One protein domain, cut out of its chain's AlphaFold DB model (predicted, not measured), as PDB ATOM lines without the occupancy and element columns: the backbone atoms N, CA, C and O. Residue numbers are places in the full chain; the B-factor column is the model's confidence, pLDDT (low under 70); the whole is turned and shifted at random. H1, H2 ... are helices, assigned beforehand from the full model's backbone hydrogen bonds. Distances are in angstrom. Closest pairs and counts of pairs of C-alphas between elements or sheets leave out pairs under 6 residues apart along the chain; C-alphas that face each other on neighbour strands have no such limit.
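This is residues 564 to 625 of the 726 residues of an uncharacterized protein of Gymnopus androsaceus JB14 (UniProt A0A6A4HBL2). Two helices, H1 and H4, lie side by side and nearly parallel, and H2 packs across H4 at a wide angle, with the short H3 making a corner at the last residues of H2. H5 is set off at the end of the domain opposite to H1, and residues 615 to 620, of which 618 to 620 belong to H5, stick out. The printed part has 62 residues with five named helices, H1 to H5 in order along the chain, and no named strand; the class is all helix. The whole is compact, with a radius of gyration of the C-alphas of 11.5 A, and spans 35 by 23 by 18 A, only just elongated.

H1, residues 564 to 576, begins at C-alpha 564 (117.377, 122.586, 119.803) and is 19.0 A from first to last C-alpha. H2, residues 580 to 592, is 18.3 A long and begins at C-alpha 580 (109.093, 130.758, 136.224). H3, residues 594 to 599, is 8.8 A long. H4, residues 605 to 613, is 12.2 A long. H5, residues 618 to 625, is 10.9 A long and ends at C-alpha 625 (119.637, 116.179, 150.728).

H2 is the hub and touches H1, H3 and H4. H1 and H2 only just touch, and only at the corner by their link, with 3 pairs of C-alphas within 8 A; residues 573 to 574 of H1 and 580 to 583 of H2 alone take part, the closest C-alphas are those of Leu 573 and Arg 583, 7.4 A apart, and the helices run opposite ways at a steep tilt of 61 degrees. H2 and H3 also only just touch, and only at the corner by their link, with 3 pairs within 8 A; the closest C-alphas are those of Phe 590 and Ile 596, 6.3 A apart, and the lines are about perpendicular at 85 degrees. H2 touches H4 with residues 586 to 590 alone; the closest C-alphas are those of Phe 590 and Val 606, 6.3 A apart, and the lines are only just about perpendicular at 70.2 degrees. H1 and H4 touch and run the same way at a shallow tilt of 11 degrees, with the C-alphas of Leu 573 and Val 607 closest, 5.6 A apart. H4 and H5 are close but not clearly touching, with the closest C-alphas those of Leu 613 and Leu 621, 8.0 A apart. In H2, H3 and H4 every O i to N i+4 pair is within hydrogen-bond range; in H1 it is 8 of 9 and in H5 3 of 4.

The C-alphas of Arg 564 and Asp 619, the two farthest apart, are 36.5 A from each other. The printed part has no cut, and its four links are tight. The mean pLDDT of the printed part is 72.3, and 18 residues are under 70, among them residues 601 to 604 and 614 to 625.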
ATOM      1  N   ARG A 564     118.715 123.156 120.026       71.88
ATOM      2  CA  ARG A 564     117.377 122.586 119.803       71.88
ATOM      3  C   ARG A 564     116.948 121.621 120.914       71.88
ATOM      4  O   ARG A 564     115.767 121.571 121.232       71.88
ATOM      5  N   GLU A 565     117.873 120.854 121.490       72.62
ATOM      6  CA  GLU A 565     117.572 119.953 122.613       72.62
ATOM      7  C   GLU A 565     117.254 120.743 123.888       72.62
ATOM      8  O   GLU A 565     116.246 120.447 124.522       72.62
ATOM      9  N   ARG A 566     118.014 121.807 124.197       74.75
ATOM     10  CA  ARG A 566     117.720 122.700 125.338       74.75
ATOM     11  C   ARG A 566     116.364 123.387 125.199       74.75
ATOM     12  O   ARG A 566     115.567 123.343 126.123       74.75
ATOM     13  N   GLU A 567     116.059 123.934 124.021       78.38
ATOM     14  CA  GLU A 567     114.753 124.554 123.742       78.38
ATOM     15  C   GLU A 567     113.581 123.550 123.868       78.38
ATOM     16  O   GLU A 567     112.449 123.950 124.138       78.38
ATOM     17  N   MET A 568     113.813 122.242 123.685       78.50
ATOM     18  CA  MET A 568     112.803 121.198 123.924       78.50
ATOM     19  C   MET A 568     112.730 120.755 125.390       78.50
ATOM     20  O   MET A 568     111.636 120.461 125.870       78.50
ATOM     21  N   GLU A 569     113.859 120.707 126.097       77.00
ATOM     22  CA  GLU A 569     113.938 120.420 127.533       77.00
ATOM     23  C   GLU A 569     113.257 121.527 128.346       77.00
ATOM     24  O   GLU A 569     112.353 121.236 129.125       77.00
ATOM     25  N   GLU A 570     113.570 122.792 128.066       80.19
ATOM     26  CA  GLU A 570     112.936 123.970 128.666       80.19
ATOM     27  C   GLU A 570     111.412 123.958 128.456       80.19
ATOM     28  O   GLU A 570     110.652 124.201 129.389       80.19
ATOM     29  N   ARG A 571     110.938 123.577 127.259       83.81
ATOM     30  CA  ARG A 571     109.500 123.413 126.968       83.81
ATOM     31  C   ARG A 571     108.846 122.234 127.687       83.81
ATOM     32  O   ARG A 571     107.634 122.267 127.883       83.81
ATOM     33  N   ARG A 572     109.591 121.176 128.026       81.44
ATOM     34  CA  ARG A 572     109.080 120.058 128.839       81.44
ATOM     35  C   ARG A 572     109.016 120.457 130.305       81.44
ATOM     36  O   ARG A 572     107.981 120.267 130.930       81.44
ATOM     37  N   LEU A 573     110.072 121.084 130.809       79.62
ATOM     38  CA  LEU A 573     110.138 121.577 132.177       79.62
ATOM     39  C   LEU A 573     109.067 122.654 132.423       79.62
ATOM     40  O   LEU A 573     108.358 122.587 133.418       79.62
ATOM     41  N   ALA A 574     108.821 123.548 131.458       81.19
ATOM     42  CA  ALA A 574     107.734 124.529 131.512       81.19
ATOM     43  C   ALA A 574     106.307 123.941 131.484       81.19
ATOM     44  O   ALA A 574     105.354 124.671 131.742       81.19
ATOM     45  N   ARG A 575     106.140 122.651 131.152       80.81
ATOM     46  CA  ARG A 575     104.853 121.937 131.267       80.81
ATOM     47  C   ARG A 575     104.668 121.255 132.621       80.81
ATOM     48  O   ARG A 575     103.527 121.035 132.999       80.81
ATOM     49  N   LEU A 576     105.765 120.903 133.292       74.44
ATOM     50  CA  LEU A 576     105.760 120.293 134.626       74.44
ATOM     51  C   LEU A 576     105.682 121.363 135.718       74.44
ATOM     52  O   LEU A 576     104.899 121.241 136.647       74.44
ATOM     53  N   ILE A 577     106.458 122.438 135.564       79.44
ATOM     54  CA  ILE A 577     106.505 123.576 136.484       79.44
ATOM     55  C   ILE A 577     106.118 124.830 135.688       79.44
ATOM     56  O   ILE A 577     106.977 125.407 135.001       79.44
ATOM     57  N   PRO A 578     104.835 125.246 135.714       75.38
ATOM     58  CA  PRO A 578     104.369 126.448 135.026       75.38
ATOM     59  C   PRO A 578     105.080 127.717 135.515       75.38
ATOM     60  O   PRO A 578     105.437 128.571 134.697       75.38
ATOM     61  N   ASP A 579     105.354 127.801 136.819       84.31
ATOM     62  CA  ASP A 579     105.937 128.978 137.453       84.31
ATOM     63  C   ASP A 579     107.427 129.174 137.147       84.31
ATOM     64  O   ASP A 579     108.272 128.281 137.246       84.31
ATOM     65  N   VAL A 580     107.762 130.401 136.744       74.25
ATOM     66  CA  VAL A 580     109.093 130.758 136.224       74.25
ATOM     67  C   VAL A 580     110.144 130.825 137.336       74.25
ATOM     68  O   VAL A 580     111.307 130.489 137.103       74.25
ATOM     69  N   ASN A 581     109.747 131.236 138.541       77.88
ATOM     70  CA  ASN A 581     110.652 131.356 139.687       77.88
ATOM     71  C   ASN A 581     111.027 129.977 140.247       77.88
ATOM     72  O   ASN A 581     112.206 129.704 140.459       77.88
ATOM     73  N   GLU A 582     110.044 129.089 140.387       72.19
ATOM     74  CA  GLU A 582     110.234 127.717 140.868       72.19
ATOM     75  C   GLU A 582     111.073 126.899 139.883       72.19
ATOM     76  O   GLU A 582     112.038 126.247 140.273       72.19
ATOM     77  N   ARG A 583     110.806 127.040 138.577       80.38
ATOM     78  CA  ARG A 583     111.643 126.488 137.502       80.38
ATOM     79  C   ARG A 583     113.117 126.868 137.648       80.38
ATOM     80  O   ARG A 583     113.980 126.004 137.518       80.38
ATOM     81  N   ARG A 584     113.410 128.147 137.913       77.44
ATOM     82  CA  ARG A 584     114.787 128.628 138.113       77.44
ATOM     83  C   ARG A 584     115.416 128.056 139.381       77.44
ATOM     84  O   ARG A 584     116.602 127.749 139.363       77.44
ATOM     85  N   GLN A 585     114.642 127.881 140.450       75.56
ATOM     86  CA  GLN A 585     115.124 127.288 141.699       75.56
ATOM     87  C   GLN A 585     115.412 125.789 141.550       75.56
ATOM     88  O   GLN A 585     116.498 125.358 141.914       75.56
ATOM     89  N   VAL A 586     114.518 125.007 140.935       77.56
ATOM     90  CA  VAL A 586     114.753 123.577 140.647       77.56
ATOM     91  C   VAL A 586     115.958 123.388 139.723       77.56
ATOM     92  O   VAL A 586     116.774 122.495 139.951       77.56
ATOM     93  N   GLN A 587     116.121 124.259 138.722       78.62
ATOM     94  CA  GLN A 587     117.304 124.254 137.864       78.62
ATOM     95  C   GLN A 587     118.586 124.583 138.648       78.62
ATOM     96  O   GLN A 587     119.552 123.835 138.538       78.62
ATOM     97  N   ALA A 588     118.587 125.621 139.491       76.38
ATOM     98  CA  ALA A 588     119.737 125.969 140.330       76.38
ATOM     99  C   ALA A 588     120.089 124.866 141.349       76.38
ATOM    100  O   ALA A 588     121.262 124.577 141.562       76.38
ATOM    101  N   ILE A 589     119.090 124.200 141.941       77.56
ATOM    102  CA  ILE A 589     119.294 123.057 142.845       77.56
ATOM    103  C   ILE A 589     119.936 121.885 142.093       77.56
ATOM    104  O   ILE A 589     120.859 121.266 142.617       77.56
ATOM    105  N   PHE A 590     119.502 121.592 140.865       79.00
ATOM    106  CA  PHE A 590     120.134 120.559 140.043       79.00
ATOM    107  C   PHE A 590     121.563 120.945 139.633       79.00
ATOM    108  O   PHE A 590     122.467 120.119 139.711       79.00
ATOM    109  N   GLU A 591     121.786 122.191 139.211       77.50
ATOM    110  CA  GLU A 591     123.087 122.687 138.741       77.50
ATOM    111  C   GLU A 591     124.130 122.808 139.867       77.50
ATOM    112  O   GLU A 591     125.307 122.549 139.616       77.50
ATOM    113  N   ASN A 592     123.710 123.086 141.106       76.88
ATOM    114  CA  ASN A 592     124.609 123.226 142.258       76.88
ATOM    115  C   ASN A 592     124.901 121.910 143.009       76.88
ATOM    116  O   ASN A 592     125.845 121.872 143.791       76.88
ATOM    117  N   ASN A 593     124.131 120.832 142.795       77.81
ATOM    118  CA  ASN A 593     124.309 119.562 143.517       77.81
ATOM    119  C   ASN A 593     124.921 118.456 142.631       77.81
ATOM    120  O   ASN A 593     124.193 117.809 141.868       77.81
ATOM    121  N   PRO A 594     126.233 118.157 142.742       70.19
ATOM    122  CA  PRO A 594     126.891 117.162 141.891       70.19
ATOM    123  C   PRO A 594     126.352 115.735 142.093       70.19
ATOM    124  O   PRO A 594     126.283 114.972 141.131       70.19
ATOM    125  N   LEU A 595     125.894 115.375 143.297       68.56
ATOM    126  CA  LEU A 595     125.319 114.051 143.584       68.56
ATOM    127  C   LEU A 595     123.967 113.827 142.883       68.56
ATOM    128  O   LEU A 595     123.736 112.775 142.285       68.56
ATOM    129  N   ILE A 596     123.099 114.846 142.845       71.50
ATOM    130  CA  ILE A 596     121.838 114.801 142.079       71.50
ATOM    131  C   ILE A 596     122.144 114.657 140.580       71.50
ATOM    132  O   ILE A 596     121.495 113.887 139.868       71.50
ATOM    133  N   GLN A 597     123.193 115.328 140.101       72.00
ATOM    134  CA  GLN A 597     123.649 115.219 138.716       72.00
ATOM    135  C   GLN A 597     124.216 113.840 138.345       72.00
ATOM    136  O   GLN A 597     124.075 113.434 137.186       72.00
ATOM    137  N   GLN A 598     124.828 113.128 139.295       74.06
ATOM    138  CA  GLN A 598     125.261 111.739 139.121       74.06
ATOM    139  C   GLN A 598     124.067 110.772 139.107       74.06
ATOM    140  O   GLN A 598     124.039 109.859 138.284       74.06
ATOM    141  N   ARG A 599     123.058 110.998 139.965       68.88
ATOM    142  CA  ARG A 599     121.863 110.139 140.086       68.88
ATOM    143  C   ARG A 599     120.901 110.242 138.896       68.88
ATOM    144  O   ARG A 599     120.247 109.255 138.569       68.88
ATOM    145  N   PHE A 600     120.857 111.389 138.213       74.44
ATOM    146  CA  PHE A 600     120.093 111.602 136.972       74.44
ATOM    147  C   PHE A 600     121.028 111.883 135.773       74.44
ATOM    148  O   PHE A 600     121.158 113.031 135.321       74.44
ATOM    149  N   PRO A 601     121.726 110.858 135.243       60.25
ATOM    150  CA  PRO A 601     122.701 111.031 134.178       60.25
ATOM    151  C   PRO A 601     122.035 111.135 132.799       60.25
ATOM    152  O   PRO A 601     121.400 110.199 132.317       60.25
ATOM    153  N   GLY A 602     122.262 112.250 132.100       61.06
ATOM    154  CA  GLY A 602     121.980 112.374 130.666       61.06
ATOM    155  C   GLY A 602     121.297 113.680 130.240       61.06
ATOM    156  O   GLY A 602     121.032 114.554 131.066       61.06
ATOM    157  N   PRO A 603     121.025 113.838 128.930       55.81
ATOM    158  CA  PRO A 603     120.228 114.945 128.406       55.81
ATOM    159  C   PRO A 603     118.766 114.788 128.855       55.81
ATOM    160  O   PRO A 603     118.136 113.778 128.542       55.81
ATOM    161  N   GLY A 604     118.218 115.765 129.583       69.31
ATOM    162  CA  GLY A 604     116.924 115.632 130.266       69.31
ATOM    163  C   GLY A 604     117.010 115.499 131.791       69.31
ATOM    164  O   GLY A 604     115.963 115.378 132.422       69.31
ATOM    165  N   GLY A 605     118.207 115.504 132.394       78.00
ATOM    166  CA  GLY A 605     118.392 115.255 133.832       78.00
ATOM    167  C   GLY A 605     117.586 116.186 134.751       78.00
ATOM    168  O   GLY A 605     116.977 115.706 135.703       78.00
ATOM    169  N   VAL A 606     117.477 117.482 134.423       78.88
ATOM    170  CA  VAL A 606     116.670 118.443 135.210       78.88
ATOM    171  C   VAL A 606     115.175 118.105 135.143       78.88
ATOM    172  O   VAL A 606     114.457 118.230 136.129       78.88
ATOM    173  N   VAL A 607     114.699 117.640 133.982       80.62
ATOM    174  CA  VAL A 607     113.299 117.226 133.779       80.62
ATOM    175  C   VAL A 607     113.002 115.927 134.527       80.62
ATOM    176  O   VAL A 607     111.946 115.818 135.136       80.62
ATOM    177  N   GLN A 608     113.931 114.968 134.530       80.31
ATOM    178  CA  GLN A 608     113.793 113.727 135.302       80.31
ATOM    179  C   GLN A 608     113.813 113.994 136.812       80.31
ATOM    180  O   GLN A 608     113.010 113.419 137.537       80.31
ATOM    181  N   PHE A 609     114.671 114.905 137.276       80.38
ATOM    182  CA  PHE A 609     114.695 115.362 138.664       80.38
ATOM    183  C   PHE A 609     113.382 116.057 139.061       80.38
ATOM    184  O   PHE A 609     112.807 115.720 140.090       80.38
ATOM    185  N   ALA A 610     112.846 116.943 138.211       79.00
ATOM    186  CA  ALA A 610     111.541 117.573 138.428       79.00
ATOM    187  C   ALA A 610     110.382 116.556 138.485       79.00
ATOM    188  O   ALA A 610     109.475 116.718 139.291       79.00
ATOM    189  N   GLN A 611     110.426 115.487 137.681       77.00
ATOM    190  CA  GLN A 611     109.443 114.393 137.740       77.00
ATOM    191  C   GLN A 611     109.634 113.479 138.959       77.00
ATOM    192  O   GLN A 611     108.662 112.958 139.493       77.00
ATOM    193  N   ALA A 612     110.868 113.280 139.426       72.81
ATOM    194  CA  ALA A 612     111.134 112.530 140.651       72.81
ATOM    195  C   ALA A 612     110.627 113.285 141.892       72.81
ATOM    196  O   ALA A 612     110.033 112.669 142.774       72.81
ATOM    197  N   LEU A 613     110.786 114.615 141.920       71.44
ATOM    198  CA  LEU A 613     110.222 115.506 142.944       71.44
ATOM    199  C   LEU A 613     108.683 115.462 143.019       71.44
ATOM    200  O   LEU A 613     108.123 115.755 144.070       71.44
ATOM    201  N   GLU A 614     107.998 115.086 141.935       64.69
ATOM    202  CA  GLU A 614     106.534 114.923 141.895       64.69
ATOM    203  C   GLU A 614     106.064 113.602 142.547       64.69
ATOM    204  O   GLU A 614     104.905 113.476 142.930       64.69
ATOM    205  N   MET A 615     106.958 112.611 142.681       63.00
ATOM    206  CA  MET A 615     106.615 111.211 142.987       63.00
ATOM    207  C   MET A 615     107.228 110.677 144.297       63.00
ATOM    208  O   MET A 615     107.030 109.506 144.625       63.00
ATOM    209  N   LEU A 616     107.993 111.492 145.032       58.22
ATOM    210  CA  LEU A 616     108.701 111.098 146.258       58.22
ATOM    211  C   LEU A 616     108.011 111.640 147.526       58.22
ATOM    212  O   LEU A 616     107.650 112.817 147.553       58.22
ATOM    213  N   PRO A 617     107.871 110.831 148.599       58.38
ATOM    214  CA  PRO A 617     107.493 111.329 149.923       58.38
ATOM    215  C   PRO A 617     108.509 112.361 150.447       58.38
ATOM    216  O   PRO A 617     109.694 112.245 150.120       58.38
ATOM    217  N   PRO A 618     108.086 113.336 151.277       56.28
ATOM    218  CA  PRO A 618     108.968 114.392 151.784       56.28
ATOM    219  C   PRO A 618     110.193 113.838 152.530       56.28
ATOM    220  O   PRO A 618     111.310 114.280 152.272       56.28
ATOM    221  N   ASP A 619     110.003 112.805 153.347       54.75
ATOM    222  CA  ASP A 619     111.047 112.180 154.170       54.75
ATOM    223  C   ASP A 619     112.185 111.587 153.308       54.75
ATOM    224  O   ASP A 619     113.368 111.717 153.615       54.75
ATOM    225  N   ALA A 620     111.845 111.011 152.147       56.88
ATOM    226  CA  ALA A 620     112.817 110.437 151.209       56.88
ATOM    227  C   ALA A 620     113.596 111.500 150.404       56.88
ATOM    228  O   ALA A 620     114.619 111.192 149.784       56.88
ATOM    229  N   LEU A 621     113.108 112.745 150.380       56.81
ATOM    230  CA  LEU A 621     113.851 113.894 149.862       56.81
ATOM    231  C   LEU A 621     114.786 114.462 150.932       56.81
ATOM    232  O   LEU A 621     115.909 114.832 150.593       56.81
ATOM    233  N   GLU A 622     114.359 114.487 152.196       56.19
ATOM    234  CA  GLU A 622     115.175 114.936 153.329       56.19
ATOM    235  C   GLU A 622     116.442 114.077 153.471       56.19
ATOM    236  O   GLU A 622     117.539 114.631 153.394       56.19
ATOM    237  N   ASP A 623     116.322 112.743 153.468       59.03
ATOM    238  CA  ASP A 623     117.467 111.809 153.417       59.03
ATOM    239  C   ASP A 623     118.398 112.062 152.215       59.03
ATOM    240  O   ASP A 623     119.626 112.011 152.327       59.03
ATOM    241  N   MET A 624     117.836 112.355 151.035       61.34
ATOM    242  CA  MET A 624     118.627 112.577 149.819       61.34
ATOM    243  C   MET A 624     119.436 113.880 149.872       61.34
ATOM    244  O   MET A 624     120.533 113.935 149.312       61.34
ATOM    245  N   PHE A 625     118.913 114.924 150.520       59.09
ATOM    246  CA  PHE A 625     119.637 116.179 150.728       59.09
ATOM    247  C   PHE A 625     120.574 116.113 151.943       59.09
ATOM    248  O   PHE A 625     121.677 116.647 151.861       59.09
TER     249      PHE A 625